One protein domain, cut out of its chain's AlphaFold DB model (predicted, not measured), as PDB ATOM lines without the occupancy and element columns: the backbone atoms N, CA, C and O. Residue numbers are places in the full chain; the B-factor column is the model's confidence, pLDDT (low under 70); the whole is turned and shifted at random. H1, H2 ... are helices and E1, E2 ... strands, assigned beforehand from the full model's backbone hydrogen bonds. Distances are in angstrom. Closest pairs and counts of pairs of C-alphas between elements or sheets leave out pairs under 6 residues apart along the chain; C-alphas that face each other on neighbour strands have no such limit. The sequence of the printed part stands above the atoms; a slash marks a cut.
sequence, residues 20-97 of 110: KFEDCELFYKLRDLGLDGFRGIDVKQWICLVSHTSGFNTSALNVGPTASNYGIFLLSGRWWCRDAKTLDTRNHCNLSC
ATOM      1  N   LYS A  20     111.599  20.818  69.822       90.06
ATOM      2  CA  LYS A  20     112.270  21.514  70.928       90.06
ATOM      3  C   LYS A  20     113.325  22.447  70.350       90.06
ATOM      4  O   LYS A  20     114.117  22.001  69.529       90.06
ATOM      5  N   PHE A  21     113.301  23.712  70.748       90.75
ATOM      6  CA  PHE A  21     114.335  24.665  70.349       90.75
ATOM      7  C   PHE A  21     115.602  24.481  71.183       90.75
ATOM      8  O   PHE A  21     115.519  24.166  72.375       90.75
ATOM      9  N   GLU A  22     116.759  24.740  70.580       94.06
ATOM     10  CA  GLU A  22     117.957  25.058  71.358       94.06
ATOM     11  C   GLU A  22     117.876  26.488  71.916       94.06
ATOM     12  O   GLU A  22     117.182  27.347  71.369       94.06
ATOM     13  N   ASP A  23     118.604  26.762  72.999       90.88
ATOM     14  CA  ASP A  23     118.546  28.050  73.701       90.88
ATOM     15  C   ASP A  23     118.926  29.230  72.781       90.88
ATOM     16  O   ASP A  23     118.127  30.134  72.528       90.88
ATOM     17  N   CYS A  24     120.110  29.165  72.160       95.94
ATOM     18  CA  CYS A  24     120.578  30.184  71.215       95.94
ATOM     19  C   CYS A  24     119.681  30.302  69.975       95.94
ATOM     20  O   CYS A  24     119.485  31.398  69.450       95.94
ATOM     21  N   GLU A  25     119.137  29.182  69.499       94.75
ATOM     22  CA  GLU A  25     118.228  29.160  68.354       94.75
ATOM     23  C   GLU A  25     116.955  29.951  68.667       94.75
ATOM     24  O   GLU A  25     116.560  30.835  67.898       94.75
ATOM     25  N   LEU A  26     116.343  29.689  69.827       92.44
ATOM     26  CA  LEU A  26     115.168  30.424  70.270       92.44
ATOM     27  C   LEU A  26     115.496  31.893  70.541       92.44
ATOM     28  O   LEU A  26     114.706  32.757  70.169       92.44
ATOM     29  N   PHE A  27     116.650  32.191  71.141       95.38
ATOM     30  CA  PHE A  27     117.079  33.561  71.430       95.38
ATOM     31  C   PHE A  27     117.095  34.410  70.159       95.38
ATOM     32  O   PHE A  27     116.468  35.472  70.106       95.38
ATOM     33  N   TYR A  28     117.768  33.923  69.112       95.31
ATOM     34  CA  TYR A  28     117.837  34.641  67.845       95.31
ATOM     35  C   TYR A  28     116.467  34.752  67.192       95.31
ATOM     36  O   TYR A  28     116.092  35.835  66.753       95.31
ATOM     37  N   LYS A  29     115.673  33.680  67.227       91.81
ATOM     38  CA  LYS A  29     114.319  33.691  66.677       91.81
ATOM     39  C   LYS A  29     113.410  34.709  67.378       91.81
ATOM     40  O   LYS A  29     112.670  35.411  66.700       91.81
ATOM     41  N   LEU A  30     113.466  34.820  68.707       90.94
ATOM     42  CA  LEU A  30     112.703  35.808  69.482       90.94
ATOM     43  C   LEU A  30     113.157  37.239  69.162       90.94
ATOM     44  O   LEU A  30     112.325  38.123  68.962       90.94
ATOM     45  N   ARG A  31     114.472  37.464  69.078       93.38
ATOM     46  CA  ARG A  31     115.042  38.769  68.724       93.38
ATOM     47  C   ARG A  31     114.632  39.205  67.318       93.38
ATOM     48  O   ARG A  31     114.189  40.337  67.148       93.38
ATOM     49  N   ASP A  32     114.717  38.308  66.338       92.38
ATOM     50  CA  ASP A  32     114.326  38.571  64.944       92.38
ATOM     51  C   ASP A  32     112.821  38.864  64.812       92.38
ATOM     52  O   ASP A  32     112.385  39.523  63.870       92.38
ATOM     53  N   LEU A  33     112.027  38.414  65.785       87.69
ATOM     54  CA  LEU A  33     110.599  38.704  65.905       87.69
ATOM     55  C   LEU A  33     110.290  39.974  66.710       87.69
ATOM     56  O   LEU A  33     109.123  40.261  66.972       87.69
ATOM     57  N   GLY A  34     111.311  40.751  67.079       89.88
ATOM     58  CA  GLY A  34     111.153  42.055  67.723       89.88
ATOM     59  C   GLY A  34     110.807  41.987  69.208       89.88
ATOM     60  O   GLY A  34     110.269  42.948  69.752       89.88
ATOM     61  N   LEU A  35     111.089  40.861  69.870       88.94
ATOM     62  CA  LEU A  35     110.771  40.676  71.290       88.94
ATOM     63  C   LEU A  35     111.817  41.222  72.244       88.94
ATOM     64  O   LEU A  35     111.541  41.352  73.434       88.94
ATOM     65  N   ASP A  36     112.991  41.556  71.724       93.56
ATOM     66  CA  ASP A  36     114.019  42.221  72.503       93.56
ATOM     67  C   ASP A  36     113.590  43.664  72.808       93.56
ATOM     68  O   ASP A  36     113.496  44.508  71.915       93.56
ATOM     69  N   GLY A  37     113.239  43.922  74.067       93.44
ATOM     70  CA  GLY A  37     112.698  45.200  74.527       93.44
ATOM     71  C   GLY A  37     111.187  45.361  74.329       93.44
ATOM     72  O   GLY A  37     110.639  46.407  74.695       93.44
ATOM     73  N   PHE A  38     110.472  44.353  73.811       88.06
ATOM     74  CA  PHE A  38     109.016  44.432  73.657       88.06
ATOM     75  C   PHE A  38     108.347  44.599  75.023       88.06
ATOM     76  O   PHE A  38     108.524  43.781  75.925       88.06
ATOM     77  N   ARG A  39     107.589  45.691  75.186       90.62
ATOM     78  CA  ARG A  39     106.997  46.107  76.473       90.62
ATOM     79  C   ARG A  39     108.026  46.198  77.617       90.62
ATOM     80  O   ARG A  39     107.674  45.999  78.775       90.62
ATOM     81  N   GLY A  40     109.283  46.512  77.293       94.88
ATOM     82  CA  GLY A  40     110.376  46.623  78.262       94.88
ATOM     83  C   GLY A  40     110.935  45.284  78.753       94.88
ATOM     84  O   GLY A  40     111.624  45.272  79.770       94.88
ATOM     85  N   ILE A  41     110.639  44.173  78.070       93.00
ATOM     86  CA  ILE A  41     111.113  42.831  78.429       93.00
ATOM     87  C   ILE A  41     112.286  42.447  77.517       93.00
ATOM     88  O   ILE A  41     112.143  42.431  76.296       93.00
ATOM     89  N   ASP A  42     113.441  42.135  78.107       95.94
ATOM     90  CA  ASP A  42     114.638  41.654  77.398       95.94
ATOM     91  C   ASP A  42     114.404  40.223  76.877       95.94
ATOM     92  O   ASP A  42     113.777  39.391  77.545       95.94
ATOM     93  N   VAL A  43     114.940  39.901  75.697       95.19
ATOM     94  CA  VAL A  43     114.899  38.546  75.116       95.19
ATOM     95  C   VAL A  43     115.373  37.446  76.084       95.19
ATOM     96  O   VAL A  43     114.800  36.356  76.112       95.19
ATOM     97  N   LYS A  44     116.333  37.725  76.968       96.31
ATOM     98  CA  LYS A  44     116.806  36.788  78.005       96.31
ATOM     99  C   LYS A  44     115.723  36.448  79.029       96.31
ATOM    100  O   LYS A  44     115.706  35.339  79.560       96.31
ATOM    101  N   GLN A  45     114.810  37.376  79.312       96.69
ATOM    102  CA  GLN A  45     113.679  37.121  80.206       96.69
ATOM    103  C   GLN A  45     112.662  36.193  79.537       96.69
ATOM    104  O   GLN A  45     112.164  35.272  80.185       96.69
ATOM    105  N   TRP A  46     112.420  36.365  78.233       94.50
ATOM    106  CA  TRP A  46     111.609  35.435  77.442       94.50
ATOM    107  C   TRP A  46     112.215  34.026  77.415       94.50
ATOM    108  O   TRP A  46     111.500  33.045  77.620       94.50
ATOM    109  N   ILE A  47     113.534  33.924  77.246       96.12
ATOM    110  CA  ILE A  47     114.266  32.654  77.334       96.12
ATOM    111  C   ILE A  47     114.103  32.001  78.709       96.12
ATOM    112  O   ILE A  47     113.738  30.828  78.795       96.12
ATOM    113  N   CYS A  48     114.301  32.760  79.789       97.19
ATOM    114  CA  CYS A  48     114.126  32.262  81.154       97.19
ATOM    115  C   CYS A  48     112.701  31.731  81.395       97.19
ATOM    116  O   CYS A  48     112.532  30.638  81.948       97.19
ATOM    117  N   LEU A  49     111.685  32.463  80.924       94.94
ATOM    118  CA  LEU A  49     110.281  32.058  80.993       94.94
ATOM    119  C   LEU A  49     110.048  30.729  80.267       94.94
ATOM    120  O   LEU A  49     109.460  29.809  80.836       94.94
ATOM    121  N   VAL A  50     110.511  30.610  79.023       94.12
ATOM    122  CA  VAL A  50     110.320  29.399  78.212       94.12
ATOM    123  C   VAL A  50     111.048  28.200  78.822       94.12
ATOM    124  O   VAL A  50     110.485  27.104  78.874       94.12
ATOM    125  N   SER A  51     112.261  28.403  79.341       96.62
ATOM    126  CA  SER A  51     113.046  27.355  79.999       96.62
ATOM    127  C   SER A  51     112.286  26.727  81.176       96.62
ATOM    128  O   SER A  51     112.172  25.505  81.255       96.62
ATOM    129  N   HIS A  52     111.678  27.552  82.038       96.19
ATOM    130  CA  HIS A  52     110.967  27.076  83.231       96.19
ATOM    131  C   HIS A  52     109.538  26.594  82.965       96.19
ATOM    132  O   HIS A  52     109.008  25.798  83.737       96.19
ATOM    133  N   THR A  53     108.888  27.080  81.908       91.81
ATOM    134  CA  THR A  53     107.494  26.719  81.608       91.81
ATOM    135  C   THR A  53     107.399  25.483  80.724       91.81
ATOM    136  O   THR A  53     106.701  24.533  81.072       91.81
ATOM    137  N   SER A  54     108.095  25.473  79.588       92.44
ATOM    138  CA  SER A  54     107.963  24.425  78.571       92.44
ATOM    139  C   SER A  54     109.242  23.626  78.337       92.44
ATOM    140  O   SER A  54     109.197  22.613  77.634       92.44
ATOM    141  N   GLY A  55     110.382  24.062  78.883       94.62
ATOM    142  CA  GLY A  55     111.684  23.470  78.576       94.62
ATOM    143  C   GLY A  55     111.984  23.523  77.078       94.62
ATOM    144  O   GLY A  55     112.438  22.531  76.504       94.62
ATOM    145  N   PHE A  56     111.639  24.647  76.440       92.75
ATOM    146  CA  PHE A  56     111.797  24.901  75.001       92.75
ATOM    147  C   PHE A  56     110.945  24.012  74.075       92.75
ATOM    148  O   PHE A  56     111.131  24.025  72.857       92.75
ATOM    149  N   ASN A  57     109.994  23.247  74.621       89.62
ATOM    150  CA  ASN A  57     109.141  22.346  73.851       89.62
ATOM    151  C   ASN A  57     107.921  23.068  73.260       89.62
ATOM    152  O   ASN A  57     107.012  23.489  73.977       89.62
ATOM    153  N   THR A  58     107.854  23.141  71.931       86.62
ATOM    154  CA  THR A  58     106.735  23.758  71.197       86.62
ATOM    155  C   THR A  58     105.416  23.006  71.334       86.62
ATOM    156  O   THR A  58     104.362  23.590  71.092       86.62
ATOM    157  N   SER A  59     105.453  21.745  71.756       86.50
ATOM    158  CA  SER A  59     104.267  20.929  72.027       86.50
ATOM    159  C   SER A  59     104.050  20.700  73.525       86.50
ATOM    160  O   SER A  59     103.376  19.742  73.906       86.50
ATOM    161  N   ALA A  60     104.634  21.539  74.393       89.00
ATOM    162  CA  ALA A  60     104.394  21.442  75.827       89.00
ATOM    163  C   ALA A  60     102.895  21.535  76.144       89.00
ATOM    164  O   ALA A  60     102.151  22.318  75.548       89.00
ATOM    165  N   LEU A  61     102.460  20.710  77.090       90.56
ATOM    166  CA  LEU A  61     101.077  20.622  77.523       90.56
ATOM    167  C   LEU A  61     101.051  20.513  79.042       90.56
ATOM    168  O   LEU A  61     101.644  19.602  79.615       90.56
ATOM    169  N   ASN A  62     100.315  21.416  79.678       92.75
ATOM    170  CA  ASN A  62      99.999  21.335  81.096       92.75
ATOM    171  C   ASN A  62      98.484  21.157  81.241       92.75
ATOM    172  O   ASN A  62      97.711  22.058  80.911       92.75
ATOM    173  N   VAL A  63      98.064  19.967  81.677       93.56
ATOM    174  CA  VAL A  63      96.650  19.606  81.807       93.56
ATOM    175  C   VAL A  63      96.134  20.059  83.165       93.56
ATOM    176  O   VAL A  63      96.524  19.522  84.198       93.56
ATOM    177  N   GLY A  64      95.220  21.027  83.153       91.12
ATOM    178  CA  GLY A  64      94.473  21.433  84.335       91.12
ATOM    179  C   GLY A  64      93.086  20.782  84.403       91.12
ATOM    180  O   GLY A  64      92.581  20.272  83.401       91.12
ATOM    181  N   PRO A  65      92.426  20.839  85.572       89.50
ATOM    182  CA  PRO A  65      91.106  20.238  85.780       89.50
ATOM    183  C   PRO A  65      89.981  20.960  85.024       89.50
ATOM    184  O   PRO A  65      88.947  20.368  84.746       89.50
ATOM    185  N   THR A  66      90.168  22.246  84.709       90.19
ATOM    186  CA  THR A  66      89.154  23.081  84.037       90.19
ATOM    187  C   THR A  66      89.589  23.583  82.667       90.19
ATOM    188  O   THR A  66      88.745  23.802  81.805       90.19
ATOM    189  N   ALA A  67      90.889  23.781  82.468       93.31
ATOM    190  CA  ALA A  67      91.481  24.198  81.208       93.31
ATOM    191  C   ALA A  67      92.926  23.707  81.145       93.31
ATOM    192  O   ALA A  67      93.577  23.554  82.182       93.31
ATOM    193  N   SER A  68      93.425  23.472  79.936       93.38
ATOM    194  CA  SER A  68      94.825  23.112  79.699       93.38
ATOM    195  C   SER A  68      95.614  24.305  79.152       93.38
ATOM    196  O   SER A  68      95.035  25.258  78.627       93.38
ATOM    197  N   ASN A  69      96.938  24.257  79.289       92.81
ATOM    198  CA  ASN A  69      97.861  25.256  78.760       92.81
ATOM    199  C   ASN A  69      98.782  24.629  77.708       92.81
ATOM    200  O   ASN A  69      99.226  23.493  77.891       92.81
ATOM    201  N   TYR A  70      99.076  25.364  76.633       90.38
ATOM    202  CA  TYR A  70      99.638  24.800  75.404       90.38
ATOM    203  C   TYR A  70     100.858  25.558  74.874       90.38
ATOM    204  O   TYR A  70     100.904  26.789  74.869       90.38
ATOM    205  N   GLY A  71     101.797  24.800  74.320       88.44
ATOM    206  CA  GLY A  71     102.910  25.290  73.523       88.44
ATOM    207  C   GLY A  71     104.052  25.900  74.330       88.44
ATOM    208  O   GLY A  71     104.100  25.812  75.556       88.44
ATOM    209  N   ILE A  72     104.976  26.541  73.614       89.50
ATOM    210  CA  ILE A  72     106.248  27.030  74.164       89.50
ATOM    211  C   ILE A  72     106.081  28.064  75.294       89.50
ATOM    212  O   ILE A  72     106.914  28.122  76.194       89.50
ATOM    213  N   PHE A  73     104.982  28.823  75.279       90.56
ATOM    214  CA  PHE A  73     104.625  29.812  76.304       90.56
ATOM    215  C   PHE A  73     103.511  29.346  77.257       90.56
ATOM    216  O   PHE A  73     103.057  30.135  78.082       90.56
ATOM    217  N   LEU A  74     103.035  28.097  77.143       92.06
ATOM    218  CA  LEU A  74     101.896  27.572  77.909       92.06
ATOM    219  C   LEU A  74     100.667  28.511  77.895       92.06
ATOM    220  O   LEU A  74     100.119  28.870  78.939       92.06
ATOM    221  N   LEU A  75     100.193  28.886  76.703       90.31
ATOM    222  CA  LEU A  75      98.978  29.693  76.545       90.31
ATOM    223  C   LEU A  75      97.744  28.927  77.038       90.31
ATOM    224  O   LEU A  75      97.506  27.785  76.648       90.31
ATOM    225  N   SER A  76      96.939  29.575  77.880       92.25
ATOM    226  CA  SER A  76      95.733  28.978  78.463       92.25
ATOM    227  C   SER A  76      94.581  28.838  77.467       92.25
ATOM    228  O   SER A  76      94.136  29.833  76.889       92.25
ATOM    229  N   GLY A  77      94.017  27.629  77.368       92.88
ATOM    230  CA  GLY A  77      92.818  27.323  76.574       92.88
ATOM    231  C   GLY A  77      91.522  27.966  77.092       92.88
ATOM    232  O   GLY A  77      90.519  28.028  76.384       92.88
ATOM    233  N   ARG A  78      91.523  28.503  78.322       95.44
ATOM    234  CA  ARG A  78      90.389  29.278  78.855       95.44
ATOM    235  C   ARG A  78      90.383  30.723  78.370       95.44
ATOM    236  O   ARG A  78      89.313  31.289  78.171       95.44
ATOM    237  N   TRP A  79      91.552  31.326  78.185       93.94
ATOM    238  CA  TRP A  79      91.660  32.769  77.952       93.94
ATOM    239  C   TRP A  79      92.142  33.108  76.545       93.94
ATOM    240  O   TRP A  79      91.562  33.966  75.884       93.94
ATOM    241  N   TRP A  80      93.176  32.423  76.071       92.06
ATOM    242  CA  TRP A  80      93.978  32.890  74.944       92.06
ATOM    243  C   TRP A  80      93.663  32.144  73.653       92.06
ATOM    244  O   TRP A  80      93.440  32.786  72.632       92.06
ATOM    245  N   CYS A  81      93.564  30.816  73.709       90.81
ATOM    246  CA  CYS A  81      93.290  29.969  72.549       90.81
ATOM    247  C   CYS A  81      92.060  29.082  72.766       90.81
ATOM    248  O   CYS A  81      91.626  28.871  73.898       90.81
ATOM    249  N   ARG A  82      91.496  28.546  71.682       91.88
ATOM    250  CA  ARG A  82      90.373  27.602  71.709       91.88
ATOM    251  C   ARG A  82      90.862  26.162  71.588       91.88
ATOM    252  O   ARG A  82      91.485  25.801  70.592       91.88
ATOM    253  N   ASP A  83      90.538  25.329  72.571       89.25
ATOM    254  CA  ASP A  83      90.679  23.873  72.502       89.25
ATOM    255  C   ASP A  83      89.293  23.197  72.485       89.25
ATOM    256  O   ASP A  83      88.259  23.855  72.587       89.25
ATOM    257  N   ALA A  84      89.263  21.872  72.319       87.31
ATOM    258  CA  ALA A  84      88.019  21.101  72.308       87.31
ATOM    259  C   ALA A  84      87.493  20.739  73.711       87.31
ATOM    260  O   ALA A  84      86.402  20.188  73.827       87.31
ATOM    261  N   LYS A  85      88.277  20.972  74.771       86.81
ATOM    262  CA  LYS A  85      87.993  20.480  76.130       86.81
ATOM    263  C   LYS A  85      87.411  21.565  77.036       86.81
ATOM    264  O   LYS A  85      86.690  21.254  77.979       86.81
ATOM    265  N   THR A  86      87.728  22.824  76.765       92.38
ATOM    266  CA  THR A  86      87.409  23.976  77.600       92.38
ATOM    267  C   THR A  86      86.106  24.613  77.120       92.38
ATOM    268  O   THR A  86      86.071  25.271  76.083       92.38
ATOM    269  N   LEU A  87      85.027  24.426  77.887       87.69
ATOM    270  CA  LEU A  87      83.675  24.867  77.513       87.69
ATOM    271  C   LEU A  87      83.535  26.402  77.418       87.69
ATOM    272  O   LEU A  87      82.923  26.903  76.482       87.69
ATOM    273  N   ASP A  88      84.167  27.148  78.331       90.38
ATOM    274  CA  ASP A  88      84.026  28.612  78.448       90.38
ATOM    275  C   ASP A  88      85.280  29.375  77.979       90.38
ATOM    276  O   ASP A  88      85.827  30.216  78.699       90.38
ATOM    277  N   THR A  89      85.789  29.061  76.786       93.50
ATOM    278  CA  THR A  89      86.971  29.750  76.238       93.50
ATOM    279  C   THR A  89      86.656  31.171  75.753       93.50
ATOM    280  O   THR A  89      85.722  31.393  74.976       93.50
ATOM    281  N   ARG A  90      87.466  32.153  76.174       95.25
ATOM    282  CA  ARG A  90      87.404  33.543  75.683       95.25
ATOM    283  C   ARG A  90      88.087  33.725  74.333       95.25
ATOM    284  O   ARG A  90      87.636  34.551  73.549       95.25
ATOM    285  N   ASN A  91      89.124  32.933  74.063       91.62
ATOM    286  CA  ASN A  91      89.894  32.950  72.821       91.62
ATOM    287  C   ASN A  91      90.316  34.367  72.372       91.62
ATOM    288  O   ASN A  91      90.059  34.756  71.233       91.62
ATOM    289  N   HIS A  92      90.944  35.148  73.260       91.44
ATOM    290  CA  HIS A  92      91.367  36.525  72.961       91.44
ATOM    291  C   HIS A  92      92.300  36.633  71.746       91.44
ATOM    292  O   HIS A  92      92.299  37.657  71.070       91.44
ATOM    293  N   CYS A  93      93.051  35.574  71.443       87.25
ATOM    294  CA  CYS A  93      93.965  35.522  70.306       87.25
ATOM    295  C   CYS A  93      93.308  35.018  69.011       87.25
ATOM    296  O   CYS A  93      93.971  34.928  67.982       87.25
ATOM    297  N   ASN A  94      92.029  34.631  69.062       87.81
ATOM    298  CA  ASN A  94      91.274  34.070  67.944       87.81
ATOM    299  C   ASN A  94      91.984  32.906  67.213       87.81
ATOM    300  O   ASN A  94      92.034  32.867  65.983       87.81
ATOM    301  N   LEU A  95      92.537  31.944  67.962       84.75
ATOM    302  CA  LEU A  95      93.316  30.829  67.407       84.75
ATOM    303  C   LEU A  95      93.023  29.492  68.097       84.75
ATOM    304  O   LEU A  95      92.575  29.449  69.241       84.75
ATOM    305  N   SER A  96      93.301  28.383  67.409       87.12
ATOM    306  CA  SER A  96      93.191  27.035  67.981       87.12
ATOM    307  C   SER A  96      94.432  26.676  68.800       87.12
ATOM    308  O   SER A  96      95.558  26.879  68.345       87.12
ATOM    309  N   CYS A  97      94.247  26.092  69.983       86.44
ATOM    310  CA  CYS A  97      95.360  25.589  70.785       86.44
ATOM    311  C   CYS A  97      96.038  24.397  70.081       86.44
ATOM    312  O   CYS A  97      95.358  23.495  69.592       86.44
TER     313      CYS A  97
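What this domain is: This is residues 20 to 97 of the 110 residues of the protein "Lysozyme" of Podarcis muralis (UniProt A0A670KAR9). There is little regular structure: at one end two helices, H1 and H2, make a V, and at the other a small hairpin, E1 and E2, is joined by the long loop stretch of residues 71 to 97. The 78 printed residues, under half of them in named elements, run H1, H2, E1, E2, of mixed class with an antiparallel sheet E1 - E2. The whole is only just compact, close to loose, with a radius of gyration of the C-alphas of 13.5 A and spans of 37 by 23 by 16 A.

How they stand to each other: H1, residues 23 to 32, and H2, residues 43 to 53, touch, opposite ways at a steep tilt of 50 degrees; their closest C-alphas, of Arg 31 and Val 43, are 6.4 A apart. In both, every O i to N i+4 pair is within hydrogen-bond range. E1, residues 61 to 63, and E2, residues 68 to 70, form a hairpin; N 62 and O 69 are 2.9 A apart, within hydrogen-bond range. H1 is apart from both strands, H2 from E2.

Where its parts are: H1 spans 14.3 A from C-alpha 23 at (118.546, 28.050, 73.701), H2 15.4 A, E1 6.2 A, and E2 6.7 A to C-alpha 70 at (99.638, 24.800, 75.404).

The domain as a whole: The farthest C-alphas, of Cys 24 and Leu 87, are 37.8 A apart. The printed part has no cut, and no printed residue is under 70 in pLDDT.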